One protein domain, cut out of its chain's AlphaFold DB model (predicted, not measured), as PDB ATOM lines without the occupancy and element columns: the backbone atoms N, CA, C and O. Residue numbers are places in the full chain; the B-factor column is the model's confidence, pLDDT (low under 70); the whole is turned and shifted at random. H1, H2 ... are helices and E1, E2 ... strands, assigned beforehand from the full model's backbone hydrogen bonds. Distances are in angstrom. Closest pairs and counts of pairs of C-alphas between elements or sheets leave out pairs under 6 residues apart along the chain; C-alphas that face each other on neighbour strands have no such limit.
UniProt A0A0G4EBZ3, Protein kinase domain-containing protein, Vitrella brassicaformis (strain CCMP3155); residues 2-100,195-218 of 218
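AT A GLANCE: This is residues 2 to 100 and 195 to 218 of the 218 residues of the protein "Protein kinase domain-containing protein" of Vitrella brassicaformis (strain CCMP3155) (UniProt A0A0G4EBZ3). This domain has little regular structure: a small hairpin, E3 and E4, has the long helix H2 packed on E4 and the first residues of H1 at E3, while residues 20 to 25 of a second hairpin, E1 and E2, and the tail 202 to 218 stick out. The 123 printed residues, 46 in named elements, run E1 E2 H1 H2 E3 E4, mixed, with two antiparallel two-stranded sheets. It is only just compact, close to loose, radius of gyration of the C-alphas 16.0 A, spanning 49 by 38 by 23 A.

HOW THE PARTS SIT: E1, residues 17 to 21, and E2, residues 24 to 28, form a hairpin; N 19 and O 26, 2.8 A, are within hydrogen-bond range. H1, residues 36 to 43, and H2, residues 48 to 67, are apart; every O i to N i+4 pair in both is within hydrogen-bond range. E3, residues 80 to 83, and E4, residues 86 to 89, form a hairpin, with N 81 and O 88 within hydrogen-bond range at 2.8 A. The closest C-alphas of H1 and E3 are those of Leu 36 and Phe 80, 5.4 A; of H2 and E4, Gln 57 and Val 87, 5.9 A.

IN THESE COORDINATES: E1 begins at C-alpha 17 (-53.389, 76.842, 52.291); H2 is 27.9 A long; E4 ends at C-alpha 89 (-36.800, 79.507, 50.513).

THE WHOLE: Residues 101 to 194 are cut out, a C-alpha gap of 33.2 A. The link H2 to E3 is long. Low confidence includes residues 195 to 218.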
ATOM      1  N   ALA A   2     -45.518  80.938  64.488       42.19
ATOM      2  CA  ALA A   2     -44.431  81.879  64.150       42.19
ATOM      3  C   ALA A   2     -44.306  82.126  62.631       42.19
ATOM      4  O   ALA A   2     -43.693  83.091  62.197       42.19
ATOM      5  N   PHE A   3     -44.933  81.268  61.821       49.38
ATOM      6  CA  PHE A   3     -44.756  81.229  60.369       49.38
ATOM      7  C   PHE A   3     -45.532  82.313  59.600       49.38
ATOM      8  O   PHE A   3     -45.150  82.706  58.500       49.38
ATOM      9  N   GLN A   4     -46.617  82.829  60.187       50.03
ATOM     10  CA  GLN A   4     -47.540  83.742  59.503       50.03
ATOM     11  C   GLN A   4     -46.924  85.109  59.154       50.03
ATOM     12  O   GLN A   4     -47.440  85.771  58.262       50.03
ATOM     13  N   ASN A   5     -45.794  85.484  59.769       52.28
ATOM     14  CA  ASN A   5     -45.132  86.774  59.534       52.28
ATOM     15  C   ASN A   5     -43.957  86.726  58.534       52.28
ATOM     16  O   ASN A   5     -43.534  87.776  58.066       52.28
ATOM     17  N   VAL A   6     -43.447  85.543  58.165       64.94
ATOM     18  CA  VAL A   6     -42.303  85.405  57.226       64.94
ATOM     19  C   VAL A   6     -42.766  85.262  55.769       64.94
ATOM     20  O   VAL A   6     -42.088  85.680  54.832       64.94
ATOM     21  N   SER A   7     -43.951  84.679  55.577       69.00
ATOM     22  CA  SER A   7     -44.496  84.234  54.283       69.00
ATOM     23  C   SER A   7     -44.698  85.349  53.239       69.00
ATOM     24  O   SER A   7     -44.821  85.063  52.051       69.00
ATOM     25  N   SER A   8     -44.729  86.626  53.639       81.19
ATOM     26  CA  SER A   8     -44.920  87.759  52.716       81.19
ATOM     27  C   SER A   8     -43.643  88.220  52.009       81.19
ATOM     28  O   SER A   8     -43.715  89.064  51.116       81.19
ATOM     29  N   HIS A   9     -42.471  87.719  52.405       90.12
ATOM     30  CA  HIS A   9     -41.206  88.149  51.823       90.12
ATOM     31  C   HIS A   9     -40.982  87.549  50.422       90.12
ATOM     32  O   HIS A   9     -41.251  86.374  50.185       90.12
ATOM     33  N   LYS A  10     -40.424  88.340  49.491       93.88
ATOM     34  CA  LYS A  10     -40.265  87.965  48.069       93.88
ATOM     35  C   LYS A  10     -39.399  86.715  47.834       93.88
ATOM     36  O   LYS A  10     -39.533  86.093  46.789       93.88
ATOM     37  N   ASN A  11     -38.525  86.368  48.785       95.00
ATOM     38  CA  ASN A  11     -37.635  85.198  48.740       95.00
ATOM     39  C   ASN A  11     -38.046  84.074  49.701       95.00
ATOM     40  O   ASN A  11     -37.227  83.223  50.036       95.00
ATOM     41  N   ILE A  12     -39.296  84.065  50.159       92.69
ATOM     42  CA  ILE A  12     -39.887  82.973  50.935       92.69
ATOM     43  C   ILE A  12     -41.028  82.395  50.108       92.69
ATOM     44  O   ILE A  12     -41.815  83.143  49.534       92.69
ATOM     45  N   LEU A  13     -41.124  81.070  50.014       92.44
ATOM     46  CA  LEU A  13     -42.219  80.420  49.307       92.44
ATOM     47  C   LEU A  13     -43.517  80.596  50.112       92.44
ATOM     48  O   LEU A  13     -43.634  80.023  51.199       92.44
ATOM     49  N   PRO A  14     -44.516  81.345  49.606       90.38
ATOM     50  CA  PRO A  14     -45.730  81.562  50.368       90.38
ATOM     51  C   PRO A  14     -46.570  80.289  50.405       90.38
ATOM     52  O   PRO A  14     -46.828  79.650  49.377       90.38
ATOM     53  N   VAL A  15     -47.070  79.973  51.593       87.75
ATOM     54  CA  VAL A  15     -48.061  78.917  51.798       87.75
ATOM     55  C   VAL A  15     -49.448  79.537  51.701       87.75
ATOM     56  O   VAL A  15     -49.811  80.394  52.503       87.75
ATOM     57  N   LYS A  16     -50.212  79.134  50.685       88.44
ATOM     58  CA  LYS A  16     -51.569  79.635  50.429       88.44
ATOM     59  C   LYS A  16     -52.612  78.956  51.304       88.44
ATOM     60  O   LYS A  16     -53.580  79.597  51.689       88.44
ATOM     61  N   ASP A  17     -52.439  77.661  51.545       85.31
ATOM     62  CA  ASP A  17     -53.389  76.842  52.291       85.31
ATOM     63  C   ASP A  17     -52.665  75.639  52.909       85.31
ATOM     64  O   ASP A  17     -51.678  75.147  52.352       85.31
ATOM     65  N   ILE A  18     -53.156  75.174  54.055       84.69
ATOM     66  CA  ILE A  18     -52.662  73.986  54.756       84.69
ATOM     67  C   ILE A  18     -53.876  73.138  55.109       84.69
ATOM     68  O   ILE A  18     -54.772  73.593  55.816       84.69
ATOM     69  N   ARG A  19     -53.896  71.890  54.639       87.12
ATOM     70  CA  ARG A  19     -55.001  70.957  54.869       87.12
ATOM     71  C   ARG A  19     -54.512  69.700  55.545       87.12
ATOM     72  O   ARG A  19     -53.422  69.218  55.257       87.12
ATOM     73  N   TYR A  20     -55.354  69.148  56.402       90.62
ATOM     74  CA  TYR A  20     -55.133  67.839  56.988       90.62
ATOM     75  C   TYR A  20     -56.271  66.919  56.566       90.62
ATOM     76  O   TYR A  20     -57.412  67.104  56.982       90.62
ATOM     77  N   GLU A  21     -55.970  65.950  55.708       89.31
ATOM     78  CA  GLU A  21     -56.966  65.031  55.164       89.31
ATOM     79  C   GLU A  21     -56.396  63.612  55.130       89.31
ATOM     80  O   GLU A  21     -55.249  63.395  54.748       89.31
ATOM     81  N   ARG A  22     -57.203  62.621  55.536       91.56
ATOM     82  CA  ARG A  22     -56.849  61.187  55.472       91.56
ATOM     83  C   ARG A  22     -55.510  60.828  56.143       91.56
ATOM     84  O   ARG A  22     -54.841  59.898  55.711       91.56
ATOM     85  N   GLY A  23     -55.128  61.556  57.191       89.62
ATOM     86  CA  GLY A  23     -53.875  61.331  57.917       89.62
ATOM     87  C   GLY A  23     -52.650  62.039  57.331       89.62
ATOM     88  O   GLY A  23     -51.574  61.930  57.912       89.62
ATOM     89  N   PHE A  24     -52.795  62.785  56.233       86.69
ATOM     90  CA  PHE A  24     -51.702  63.488  55.564       86.69
ATOM     91  C   PHE A  24     -51.854  65.007  55.678       86.69
ATOM     92  O   PHE A  24     -52.959  65.550  55.595       86.69
ATOM     93  N   LEU A  25     -50.720  65.692  55.845       80.12
ATOM     94  CA  LEU A  25     -50.625  67.144  55.764       80.12
ATOM     95  C   LEU A  25     -50.366  67.548  54.308       80.12
ATOM     96  O   LEU A  25     -49.375  67.137  53.709       80.12
ATOM     97  N   TYR A  26     -51.248  68.367  53.750       83.88
ATOM     98  CA  TYR A  26     -51.125  68.931  52.413       83.88
ATOM     99  C   TYR A  26     -50.834  70.422  52.514       83.88
ATOM    100  O   TYR A  26     -51.572  71.166  53.160       83.88
ATOM    101  N   MET A  27     -49.783  70.868  51.832       86.00
ATOM    102  CA  MET A  27     -49.412  72.275  51.746       86.00
ATOM    103  C   MET A  27     -49.626  72.777  50.318       86.00
ATOM    104  O   MET A  27     -49.115  72.195  49.363       86.00
ATOM    105  N   VAL A  28     -50.389  73.860  50.165       89.81
ATOM    106  CA  VAL A  28     -50.669  74.474  48.865       89.81
ATOM    107  C   VAL A  28     -49.791  75.705  48.698       89.81
ATOM    108  O   VAL A  28     -49.914  76.678  49.440       89.81
ATOM    109  N   THR A  29     -48.938  75.697  47.682       90.69
ATOM    110  CA  THR A  29     -48.026  76.797  47.343       90.69
ATOM    111  C   THR A  29     -48.198  77.195  45.871       90.69
ATOM    112  O   THR A  29     -48.851  76.487  45.095       90.69
ATOM    113  N   PRO A  30     -47.688  78.360  45.433       92.44
ATOM    114  CA  PRO A  30     -47.573  78.638  44.008       92.44
ATOM    115  C   PRO A  30     -46.701  77.594  43.303       92.44
ATOM    116  O   PRO A  30     -45.685  77.160  43.837       92.44
ATOM    117  N   LYS A  31     -47.053  77.255  42.058       94.75
ATOM    118  CA  LYS A  31     -46.215  76.391  41.221       94.75
ATOM    119  C   LYS A  31     -44.878  77.082  40.928       94.75
ATOM    120  O   LYS A  31     -44.865  78.172  40.351       94.75
ATOM    121  N   CYS A  32     -43.787  76.426  41.304       95.50
ATOM    122  CA  CYS A  32     -42.418  76.815  40.975       95.50
ATOM    123  C   CYS A  32     -41.918  76.060  39.738       95.50
ATOM    124  O   CYS A  32     -42.451  75.007  39.379       95.50
ATOM    125  N   ASP A  33     -40.879  76.585  39.097       95.94
ATOM    126  CA  ASP A  33     -40.333  76.025  37.859       95.94
ATOM    127  C   ASP A  33     -39.413  74.828  38.133       95.94
ATOM    128  O   ASP A  33     -39.347  73.884  37.343       95.94
ATOM    129  N   LYS A  34     -38.640  74.899  39.222       94.50
ATOM    130  CA  LYS A  34     -37.612  73.922  39.624       94.50
ATOM    131  C   LYS A  34     -37.077  74.238  41.022       94.50
ATOM    132  O   LYS A  34     -37.281  75.342  41.510       94.50
ATOM    133  N   THR A  35     -36.346  73.303  41.627       93.81
ATOM    134  CA  THR A  35     -35.455  73.613  42.758       93.81
ATOM    135  C   THR A  35     -34.145  74.224  42.263       93.81
ATOM    136  O   THR A  35     -33.751  74.001  41.110       93.81
ATOM    137  N   LEU A  36     -33.454  74.961  43.130       89.62
ATOM    138  CA  LEU A  36     -32.130  75.508  42.862       89.62
ATOM    139  C   LEU A  36     -31.130  74.373  42.614       89.62
ATOM    140  O   LEU A  36     -30.373  74.453  41.652       89.62
ATOM    141  N   ASN A  37     -31.203  73.271  43.372       87.12
ATOM    142  CA  ASN A  37     -30.410  72.070  43.086       87.12
ATOM    143  C   ASN A  37     -30.611  71.585  41.635       87.12
ATOM    144  O   ASN A  37     -29.669  71.469  40.853       87.12
ATOM    145  N   SER A  38     -31.872  71.398  41.226       87.88
ATOM    146  CA  SER A  38     -32.200  70.958  39.864       87.88
ATOM    147  C   SER A  38     -31.775  71.964  38.793       87.88
ATOM    148  O   SER A  38     -31.573  71.598  37.636       87.88
ATOM    149  N   PHE A  39     -31.737  73.256  39.120       89.62
ATOM    150  CA  PHE A  39     -31.209  74.282  38.231       89.62
ATOM    151  C   PHE A  39     -29.696  74.136  38.074       89.62
ATOM    152  O   PHE A  39     -29.245  74.000  36.944       89.62
ATOM    153  N   MET A  40     -28.939  74.066  39.169       84.31
ATOM    154  CA  MET A  40     -27.477  73.945  39.131       84.31
ATOM    155  C   MET A  40     -27.014  72.683  38.400       84.31
ATOM    156  O   MET A  40     -26.133  72.759  37.549       84.31
ATOM    157  N   ILE A  41     -27.666  71.541  38.647       83.56
ATOM    158  CA  ILE A  41     -27.348  70.280  37.960       83.56
ATOM    159  C   ILE A  41     -27.524  70.410  36.440       83.56
ATOM    160  O   ILE A  41     -26.714  69.889  35.678       83.56
ATOM    161  N   ARG A  42     -28.579  71.095  35.977       86.12
ATOM    162  CA  ARG A  42     -28.864  71.231  34.537       86.12
ATOM    163  C   ARG A  42     -28.077  72.343  33.858       86.12
ATOM    164  O   ARG A  42     -27.768  72.211  32.680       86.12
ATOM    165  N   SER A  43     -27.822  73.439  34.561       77.50
ATOM    166  CA  SER A  43     -27.138  74.609  34.007       77.50
ATOM    167  C   SER A  43     -25.628  74.398  33.888       77.50
ATOM    168  O   SER A  43     -24.983  75.107  33.122       77.50
ATOM    169  N   GLY A  44     -25.060  73.432  34.619       73.50
ATOM    170  CA  GLY A  44     -23.612  73.286  34.726       73.50
ATOM    171  C   GLY A  44     -23.000  74.418  35.563       73.50
ATOM    172  O   GLY A  44     -23.701  75.030  36.374       73.50
ATOM    173  N   PRO A  45     -21.687  74.683  35.440       71.50
ATOM    174  CA  PRO A  45     -21.015  75.744  36.189       71.50
ATOM    175  C   PRO A  45     -21.665  77.112  35.962       71.50
ATOM    176  O   PRO A  45     -21.827  77.552  34.824       71.50
ATOM    177  N   LEU A  46     -22.024  77.791  37.050       78.81
ATOM    178  CA  LEU A  46     -22.560  79.148  36.990       78.81
ATOM    179  C   LEU A  46     -21.428  80.165  36.830       78.81
ATOM    180  O   LEU A  46     -20.358  80.014  37.422       78.81
ATOM    181  N   SER A  47     -21.675  81.234  36.070       80.94
ATOM    182  CA  SER A  47     -20.779  82.394  36.098       80.94
ATOM    183  C   SER A  47     -20.792  83.052  37.479       80.94
ATOM    184  O   SER A  47     -21.799  83.000  38.188       80.94
ATOM    185  N   GLU A  48     -19.704  83.732  37.845       76.31
ATOM    186  CA  GLU A  48     -19.619  84.462  39.118       76.31
ATOM    187  C   GLU A  48     -20.776  85.455  39.290       76.31
ATOM    188  O   GLU A  48     -21.358  85.546  40.368       76.31
ATOM    189  N   ALA A  49     -21.160  86.151  38.216       79.62
ATOM    190  CA  ALA A  49     -22.267  87.102  38.238       79.62
ATOM    191  C   ALA A  49     -23.610  86.425  38.563       79.62
ATOM    192  O   ALA A  49     -24.346  86.898  39.427       79.62
ATOM    193  N   GLN A  50     -23.908  85.290  37.921       81.25
ATOM    194  CA  GLN A  50     -25.133  84.530  38.189       81.25
ATOM    195  C   GLN A  50     -25.131  83.926  39.595       81.25
ATOM    196  O   GLN A  50     -26.151  83.946  40.279       81.25
ATOM    197  N   ALA A  51     -23.988  83.399  40.038       81.94
ATOM    198  CA  ALA A  51     -23.844  82.866  41.385       81.94
ATOM    199  C   ALA A  51     -24.081  83.958  42.438       81.94
ATOM    200  O   ALA A  51     -24.831  83.732  43.386       81.94
ATOM    201  N   ALA A  52     -23.516  85.154  42.243       79.50
ATOM    202  CA  ALA A  52     -23.713  86.295  43.132       79.50
ATOM    203  C   ALA A  52     -25.178  86.760  43.177       79.50
ATOM    204  O   ALA A  52     -25.694  87.042  44.258       79.50
ATOM    205  N   GLU A  53     -25.868  86.797  42.035       85.75
ATOM    206  CA  GLU A  53     -27.289  87.159  41.967       85.75
ATOM    207  C   GLU A  53     -28.171  86.163  42.736       85.75
ATOM    208  O   GLU A  53     -28.989  86.563  43.567       85.75
ATOM    209  N   LEU A  54     -27.983  84.860  42.504       86.06
ATOM    210  CA  LEU A  54     -28.728  83.813  43.208       86.06
ATOM    211  C   LEU A  54     -28.424  83.831  44.706       86.06
ATOM    212  O   LEU A  54     -29.336  83.717  45.524       86.06
ATOM    213  N   PHE A  55     -27.156  84.016  45.069       84.94
ATOM    214  CA  PHE A  55     -26.728  84.091  46.458       84.94
ATOM    215  C   PHE A  55     -27.331  85.296  47.185       84.94
ATOM    216  O   PHE A  55     -27.811  85.148  48.307       84.94
ATOM    217  N   GLY A  56     -27.397  86.462  46.536       83.56
ATOM    218  CA  GLY A  56     -28.063  87.640  47.094       83.56
ATOM    219  C   GLY A  56     -29.516  87.350  47.476       83.56
ATOM    220  O   GLY A  56     -29.929  87.627  48.599       83.56
ATOM    221  N   GLN A  57     -30.265  86.693  46.587       92.44
ATOM    222  CA  GLN A  57     -31.654  86.305  46.847       92.44
ATOM    223  C   GLN A  57     -31.791  85.267  47.974       92.44
ATOM    224  O   GLN A  57     -32.721  85.340  48.781       92.44
ATOM    225  N   ILE A  58     -30.858  84.312  48.059       88.19
ATOM    226  CA  ILE A  58     -30.788  83.346  49.167       88.19
ATOM    227  C   ILE A  58     -30.610  84.086  50.495       88.19
ATOM    228  O   ILE A  58     -31.368  83.847  51.436       88.19
ATOM    229  N   CYS A  59     -29.654  85.015  50.567       84.38
ATOM    230  CA  CYS A  59     -29.404  85.813  51.764       84.38
ATOM    231  C   CYS A  59     -30.619  86.654  52.168       84.38
ATOM    232  O   CYS A  59     -30.939  86.703  53.353       84.38
ATOM    233  N   GLU A  60     -31.319  87.275  51.212       84.25
ATOM    234  CA  GLU A  60     -32.550  88.026  51.485       84.25
ATOM    235  C   GLU A  60     -33.637  87.127  52.105       84.25
ATOM    236  O   GLU A  60     -34.273  87.509  53.088       84.25
ATOM    237  N   GLY A  61     -33.822  85.909  51.584       86.00
ATOM    238  CA  GLY A  61     -34.761  84.933  52.146       86.00
ATOM    239  C   GLY A  61     -34.390  84.521  53.567       86.00
ATOM    240  O   GLY A  61     -35.213  84.608  54.476       86.00
ATOM    241  N   VAL A  62     -33.136  84.134  53.792       80.38
ATOM    242  CA  VAL A  62     -32.679  83.695  55.118       80.38
ATOM    243  C   VAL A  62     -32.732  84.834  56.141       80.38
ATOM    244  O   VAL A  62     -33.168  84.629  57.273       80.38
ATOM    245  N   LEU A  63     -32.377  86.058  55.739       78.38
ATOM    246  CA  LEU A  63     -32.498  87.238  56.590       78.38
ATOM    247  C   LEU A  63     -33.947  87.471  57.035       78.38
ATOM    248  O   LEU A  63     -34.172  87.778  58.204       78.38
ATOM    249  N   ALA A  64     -34.930  87.283  56.151       78.62
ATOM    250  CA  ALA A  64     -36.345  87.420  56.502       78.62
ATOM    251  C   ALA A  64     -36.787  86.406  57.577       78.62
ATOM    252  O   ALA A  64     -37.535  86.760  58.494       78.62
ATOM    253  N   VAL A  65     -36.282  85.168  57.510       75.25
ATOM    254  CA  VAL A  65     -36.504  84.144  58.550       75.25
ATOM    255  C   VAL A  65     -35.908  84.603  59.883       75.25
ATOM    256  O   VAL A  65     -36.590  84.593  60.911       75.25
ATOM    257  N   HIS A  66     -34.666  85.086  59.857       71.75
ATOM    258  CA  HIS A  66     -33.953  85.552  61.047       71.75
ATOM    259  C   HIS A  66     -34.609  86.777  61.696       71.75
ATOM    260  O   HIS A  66     -34.712  86.837  62.920       71.75
ATOM    261  N   MET A  67     -35.102  87.727  60.895       70.00
ATOM    262  CA  MET A  67     -35.846  88.905  61.368       70.00
ATOM    263  C   MET A  67     -37.171  88.543  62.041       70.00
ATOM    264  O   MET A  67     -37.717  89.337  62.799       70.00
ATOM    265  N   SER A  68     -37.665  87.328  61.809       67.69
ATOM    266  CA  SER A  68     -38.822  86.770  62.513       67.69
ATOM    267  C   SER A  68     -38.422  85.876  63.693       67.69
ATOM    268  O   SER A  68     -39.229  85.077  64.172       67.69
ATOM    269  N   ASN A  69     -37.174  86.003  64.160       66.25
ATOM    270  CA  ASN A  69     -36.561  85.242  65.246       66.25
ATOM    271  C   ASN A  69     -36.576  83.724  65.027       66.25
ATOM    272  O   ASN A  69     -36.611  82.976  66.001       66.25
ATOM    273  N   LEU A  70     -36.552  83.258  63.780       64.81
ATOM    274  CA  LEU A  70     -36.477  81.839  63.441       64.81
ATOM    275  C   LEU A  70     -35.116  81.514  62.832       64.81
ATOM    276  O   LEU A  70     -34.491  82.370  62.215       64.81
ATOM    277  N   ILE A  71     -34.685  80.264  62.972       68.94
ATOM    278  CA  ILE A  71     -33.558  79.698  62.228       68.94
ATOM    279  C   ILE A  71     -34.112  78.570  61.358       68.94
ATOM    280  O   ILE A  71     -34.910  77.758  61.824       68.94
ATOM    281  N   HIS A  72     -33.712  78.533  60.085       74.50
ATOM    282  CA  HIS A  72     -34.213  77.529  59.140       74.50
ATOM    283  C   HIS A  72     -33.697  76.112  59.442       74.50
ATOM    284  O   HIS A  72     -34.415  75.133  59.265       74.50
ATOM    285  N   CYS A  73     -32.441  76.014  59.892       72.12
ATOM    286  CA  CYS A  73     -31.690  74.794  60.232       72.12
ATOM    287  C   CYS A  73     -31.411  73.803  59.090       72.12
ATOM    288  O   CYS A  73     -30.505  72.989  59.230       72.12
ATOM    289  N   ASP A  74     -32.109  73.893  57.959       72.69
ATOM    290  CA  ASP A  74     -31.885  73.014  56.803       72.69
ATOM    291  C   ASP A  74     -31.640  73.820  55.520       72.69
ATOM    292  O   ASP A  74     -32.450  73.841  54.596       72.69
ATOM    293  N   LEU A  75     -30.558  74.601  55.494       80.00
ATOM    294  CA  LEU A  75     -30.194  75.372  54.305       80.00
ATOM    295  C   LEU A  75     -29.433  74.482  53.328       80.00
ATOM    296  O   LEU A  75     -28.249  74.201  53.508       80.00
ATOM    297  N   LYS A  76     -30.121  74.075  52.265       80.75
ATOM    298  CA  LYS A  76     -29.562  73.297  51.161       80.75
ATOM    299  C   LYS A  76     -30.254  73.661  49.847       80.75
ATOM    300  O   LYS A  76     -31.399  74.117  49.884       80.75
ATOM    301  N   PRO A  77     -29.614  73.473  48.680       83.56
ATOM    302  CA  PRO A  77     -30.180  73.906  47.401       83.56
ATOM    303  C   PRO A  77     -31.520  73.248  47.023       83.56
ATOM    304  O   PRO A  77     -32.238  73.759  46.165       83.56
ATOM    305  N   GLU A  78     -31.879  72.121  47.631       86.19
ATOM    306  CA  GLU A  78     -33.181  71.463  47.476       86.19
ATOM    307  C   GLU A  78     -34.325  72.277  48.085       86.19
ATOM    308  O   GLU A  78     -35.423  72.280  47.533       86.19
ATOM    309  N   ASN A  79     -34.044  73.005  49.167       91.12
ATOM    310  CA  ASN A  79     -35.027  73.787  49.917       91.12
ATOM    311  C   ASN A  79     -35.231  75.189  49.323       91.12
ATOM    312  O   ASN A  79     -36.071  75.958  49.782       91.12
ATOM    313  N   PHE A  80     -34.500  75.524  48.259       92.69
ATOM    314  CA  PHE A  80     -34.721  76.732  47.480       92.69
ATOM    315  C   PHE A  80     -35.419  76.388  46.169       92.69
ATOM    316  O   PHE A  80     -34.928  75.600  45.362       92.69
ATOM    317  N   PHE A  81     -36.557  77.020  45.918       95.44
ATOM    318  CA  PHE A  81     -37.295  76.922  44.668       95.44
ATOM    319  C   PHE A  81     -37.021  78.130  43.783       95.44
ATOM    320  O   PHE A  81     -36.766  79.226  44.266       95.44
ATOM    321  N   MET A  82     -37.102  77.938  42.472       95.50
ATOM    322  CA  MET A  82     -36.992  79.005  41.489       95.50
ATOM    323  C   MET A  82     -38.325  79.215  40.787       95.50
ATOM    324  O   MET A  82     -38.968  78.252  40.356       95.50
ATOM    325  N   ARG A  83     -38.719  80.478  40.643       95.06
ATOM    326  CA  ARG A  83     -39.915  80.881  39.907       95.06
ATOM    327  C   ARG A  83     -39.658  82.183  39.161       95.06
ATOM    328  O   ARG A  83     -39.475  83.216  39.793       95.06
ATOM    329  N   GLY A  84     -39.636  82.139  37.831       93.00
ATOM    330  CA  GLY A  84     -39.437  83.332  37.000       93.00
ATOM    331  C   GLY A  84     -38.131  84.085  37.293       93.00
ATOM    332  O   GLY A  84     -38.106  85.306  37.215       93.00
ATOM    333  N   GLY A  85     -37.069  83.370  37.685       91.44
ATOM    334  CA  GLY A  85     -35.780  83.956  38.083       91.44
ATOM    335  C   GLY A  85     -35.664  84.320  39.569       91.44
ATOM    336  O   GLY A  85     -34.564  84.595  40.041       91.44
ATOM    337  N   THR A  86     -36.761  84.261  40.330       95.56
ATOM    338  CA  THR A  86     -36.747  84.502  41.778       95.56
ATOM    339  C   THR A  86     -36.448  83.225  42.556       95.56
ATOM    340  O   THR A  86     -37.064  82.190  42.295       95.56
ATOM    341  N   VAL A  87     -35.543  83.308  43.532       95.69
ATOM    342  CA  VAL A  87     -35.231  82.240  44.492       95.69
ATOM    343  C   VAL A  87     -36.122  82.375  45.728       95.69
ATOM    344  O   VAL A  87     -36.234  83.455  46.305       95.69
ATOM    345  N   LEU A  88     -36.750  81.273  46.130       95.25
ATOM    346  CA  LEU A  88     -37.753  81.179  47.188       95.25
ATOM    347  C   LEU A  88     -37.346  80.089  48.183       95.25
ATOM    348  O   LEU A  88     -37.302  78.919  47.813       95.25
ATOM    349  N   LEU A  89     -37.072  80.453  49.433       92.88
ATOM    350  CA  LEU A  89     -36.800  79.507  50.513       92.88
ATOM    351  C   LEU A  89     -38.089  78.803  50.955       92.88
ATOM    352  O   LEU A  89     -39.119  79.448  51.163       92.88
ATOM    353  N   ALA A  90     -38.023  77.488  51.093       90.06
ATOM    354  CA  ALA A  90     -39.106  76.607  51.494       90.06
ATOM    355  C   ALA A  90     -38.596  75.551  52.485       90.06
ATOM    356  O   ALA A  90     -37.401  75.475  52.736       90.06
ATOM    357  N   ASP A  91     -39.514  74.701  52.952       79.81
ATOM    358  CA  ASP A  91     -39.239  73.546  53.816       79.81
ATOM    359  C   ASP A  91     -38.667  73.911  55.196       79.81
ATOM    360  O   ASP A  91     -37.474  73.837  55.475       79.81
ATOM    361  N   PHE A  92     -39.582  74.282  56.088       71.94
ATOM    362  CA  PHE A  92     -39.283  74.683  57.459       71.94
ATOM    363  C   PHE A  92     -39.458  73.522  58.445       71.94
ATOM    364  O   PHE A  92     -39.620  73.759  59.644       71.94
ATOM    365  N   ASP A  93     -39.443  72.275  57.968       63.72
ATOM    366  CA  ASP A  93     -39.766  71.099  58.783       63.72
ATOM    367  C   ASP A  93     -38.788  70.908  59.954       63.72
ATOM    368  O   ASP A  93     -39.150  70.363  60.998       63.72
ATOM    369  N   LEU A  94     -37.562  71.428  59.821       55.78
ATOM    370  CA  LEU A  94     -36.538  71.448  60.870       55.78
ATOM    371  C   LEU A  94     -36.307  72.831  61.487       55.78
ATOM    372  O   LEU A  94     -35.394  72.993  62.300       55.78
ATOM    373  N   SER A  95     -37.110  73.832  61.125       56.50
ATOM    374  CA  SER A  95     -36.946  75.181  61.660       56.50
ATOM    375  C   SER A  95     -37.208  75.183  63.157       56.50
ATOM    376  O   SER A  95     -38.328  74.984  63.632       56.50
ATOM    377  N   SER A  96     -36.140  75.398  63.908       53.03
ATOM    378  CA  SER A  96     -36.125  75.300  65.355       53.03
ATOM    379  C   SER A  96     -35.271  76.419  65.916       53.03
ATOM    380  O   SER A  96     -34.368  76.920  65.254       53.03
ATOM    381  N   ILE A  97     -35.556  76.761  67.168       44.59
ATOM    382  CA  ILE A  97     -34.910  77.804  67.964       44.59
ATOM    383  C   ILE A  97     -35.434  79.209  67.644       44.59
ATOM    384  O   ILE A  97     -35.363  79.724  66.530       44.59
ATOM    385  N   ARG A  98     -35.951  79.849  68.700       46.38
ATOM    386  CA  ARG A  98     -36.131  81.295  68.747       46.38
ATOM    387  C   ARG A  98     -34.763  81.917  68.962       46.38
ATOM    388  O   ARG A  98     -34.154  81.624  69.991       46.38
ATOM    389  N   LEU A  99     -34.319  82.790  68.056       46.72
ATOM    390  CA  LEU A  99     -33.201  83.704  68.317       46.72
ATOM    391  C   LEU A  99     -33.594  84.587  69.506       46.72
ATOM    392  O   LEU A  99     -34.196  85.650  69.356       46.72
ATOM    393  N   THR A 100     -33.345  84.088  70.710       35.56
ATOM    394  CA  THR A 100     -33.474  84.841  71.946       35.56
ATOM    395  C   THR A 100     -32.111  85.468  72.116       35.56
ATOM    396  O   THR A 100     -31.157  84.763  72.428       35.56
ATOM    397  N   GLN A 195     -22.313  70.994  42.961       36.81
ATOM    398  CA  GLN A 195     -22.126  72.390  43.332       36.81
ATOM    399  C   GLN A 195     -22.784  72.589  44.696       36.81
ATOM    400  O   GLN A 195     -24.002  72.721  44.804       36.81
ATOM    401  N   VAL A 196     -21.976  72.525  45.751       33.84
ATOM    402  CA  VAL A 196     -22.452  72.703  47.118       33.84
ATOM    403  C   VAL A 196     -22.399  74.189  47.451       33.84
ATOM    404  O   VAL A 196     -21.331  74.746  47.691       33.84
ATOM    405  N   ILE A 197     -23.561  74.842  47.480       36.22
ATOM    406  CA  ILE A 197     -23.692  76.154  48.116       36.22
ATOM    407  C   ILE A 197     -23.831  75.891  49.614       36.22
ATOM    408  O   ILE A 197     -24.917  75.561  50.091       36.22
ATOM    409  N   VAL A 198     -22.725  75.998  50.352       36.47
ATOM    410  CA  VAL A 198     -22.759  75.945  51.816       36.47
ATOM    411  C   VAL A 198     -22.908  77.365  52.347       36.47
ATOM    412  O   VAL A 198     -21.992  78.178  52.243       36.47
ATOM    413  N   VAL A 199     -24.077  77.673  52.903       40.56
ATOM    414  CA  VAL A 199     -24.355  78.972  53.524       40.56
ATOM    415  C   VAL A 199     -24.036  78.871  55.016       40.56
ATOM    416  O   VAL A 199     -24.854  78.393  55.797       40.56
ATOM    417  N   TYR A 200     -22.849  79.323  55.422       35.16
ATOM    418  CA  TYR A 200     -22.538  79.533  56.839       35.16
ATOM    419  C   TYR A 200     -22.894  80.969  57.223       35.16
ATOM    420  O   TYR A 200     -22.212  81.910  56.823       35.16
ATOM    421  N   ILE A 201     -23.949  81.141  58.018       38.50
ATOM    422  CA  ILE A 201     -24.231  82.413  58.691       38.50
ATOM    423  C   ILE A 201     -23.672  82.286  60.100       38.50
ATOM    424  O   ILE A 201     -24.311  81.725  60.988       38.50
ATOM    425  N   LEU A 202     -22.438  82.754  60.280       32.94
ATOM    426  CA  LEU A 202     -21.850  82.901  61.603       32.94
ATOM    427  C   LEU A 202     -22.375  84.202  62.205       32.94
ATOM    428  O   LEU A 202     -22.173  85.281  61.651       32.94
ATOM    429  N   TYR A 203     -23.062  84.091  63.334       33.12
ATOM    430  CA  TYR A 203     -23.368  85.242  64.164       33.12
ATOM    431  C   TYR A 203     -22.115  85.575  64.970       33.12
ATOM    432  O   TYR A 203     -21.666  84.770  65.779       33.12
ATOM    433  N   SER A 204     -21.536  86.750  64.736       33.94
ATOM    434  CA  SER A 204     -20.689  87.387  65.740       33.94
ATOM    435  C   SER A 204     -21.604  88.076  66.750       33.94
ATOM    436  O   SER A 204     -22.519  88.781  66.322       33.94
ATOM    437  N   ASP A 205     -21.340  87.922  68.046       35.81
ATOM    438  CA  ASP A 205     -22.085  88.499  69.183       35.81
ATOM    439  C   ASP A 205     -22.143  90.054  69.235       35.81
ATOM    440  O   ASP A 205     -22.332  90.641  70.295       35.81
ATOM    441  N   GLY A 206     -21.993  90.762  68.113       42.28
ATOM    442  CA  GLY A 206     -21.882  92.222  68.046       42.28
ATOM    443  C   GLY A 206     -22.984  92.908  67.234       42.28
ATOM    444  O   GLY A 206     -22.923  92.970  66.007       42.28
ATOM    445  N   ASP A 207     -23.960  93.469  67.950       43.12
ATOM    446  CA  ASP A 207     -24.600  94.772  67.707       43.12
ATOM    447  C   ASP A 207     -25.108  95.116  66.297       43.12
ATOM    448  O   ASP A 207     -24.777  96.152  65.715       43.12
ATOM    449  N   CYS A 208     -26.049  94.330  65.773       41.56
ATOM    450  CA  CYS A 208     -26.761  94.741  64.559       41.56
ATOM    451  C   CYS A 208     -27.647  95.995  64.762       41.56
ATOM    452  O   CYS A 208     -27.873  96.758  63.824       41.56
ATOM    453  N   LEU A 209     -28.061  96.271  66.006       44.88
ATOM    454  CA  LEU A 209     -28.863  97.441  66.398       44.88
ATOM    455  C   LEU A 209     -28.081  98.769  66.405       44.88
ATOM    456  O   LEU A 209     -28.696  99.832  66.458       44.88
ATOM    457  N   GLN A 210     -26.746  98.729  66.357       46.00
ATOM    458  CA  GLN A 210     -25.894  99.930  66.321       46.00
ATOM    459  C   GLN A 210     -25.331 100.213  64.921       46.00
ATOM    460  O   GLN A 210     -24.534 101.133  64.740       46.00
ATOM    461  N   CYS A 211     -25.732  99.437  63.910       39.22
ATOM    462  CA  CYS A 211     -25.285  99.659  62.543       39.22
ATOM    463  C   CYS A 211     -25.881 100.973  61.987       39.22
ATOM    464  O   CYS A 211     -27.107 101.116  61.976       39.22
ATOM    465  N   PRO A 212     -25.063 101.894  61.436       41.25
ATOM    466  CA  PRO A 212     -25.545 103.150  60.851       41.25
ATOM    467  C   PRO A 212     -26.599 102.963  59.752       41.25
ATOM    468  O   PRO A 212     -27.482 103.797  59.593       41.25
ATOM    469  N   ALA A 213     -26.540 101.848  59.017       40.47
ATOM    470  CA  ALA A 213     -27.518 101.512  57.984       40.47
ATOM    471  C   ALA A 213     -28.854 100.989  58.552       40.47
ATOM    472  O   ALA A 213     -29.866 101.074  57.871       40.47
ATOM    473  N   HIS A 214     -28.887 100.492  59.796       41.44
ATOM    474  CA  HIS A 214     -30.128 100.099  60.479       41.44
ATOM    475  C   HIS A 214     -30.918 101.318  60.986       41.44
ATOM    476  O   HIS A 214     -32.138 101.278  61.066       41.44
ATOM    477  N   GLN A 215     -30.232 102.427  61.289       44.41
ATOM    478  CA  GLN A 215     -30.850 103.672  61.769       44.41
ATOM    479  C   GLN A 215     -31.450 104.544  60.651       44.41
ATOM    480  O   GLN A 215     -32.105 105.534  60.954       44.41
ATOM    481  N   GLN A 216     -31.222 104.206  59.378       46.41
ATOM    482  CA  GLN A 216     -31.717 104.970  58.221       46.41
ATOM    483  C   GLN A 216     -33.026 104.417  57.622       46.41
ATOM    484  O   GLN A 216     -33.652 105.115  56.832       46.41
ATOM    485  N   ASP A 217     -33.427 103.191  57.984       36.81
ATOM    486  CA  ASP A 217     -34.629 102.496  57.476       36.81
ATOM    487  C   ASP A 217     -35.792 102.458  58.511       36.81
ATOM    488  O   ASP A 217     -36.774 101.739  58.310       36.81
ATOM    489  N   MET A 218     -35.688 103.220  59.613       37.94
ATOM    490  CA  MET A 218     -36.760 103.502  60.594       37.94
ATOM    491  C   MET A 218     -37.328 104.903  60.365       37.94
ATOM    492  O   MET A 218     -38.565 105.058  60.475       37.94
TER     493      MET A 218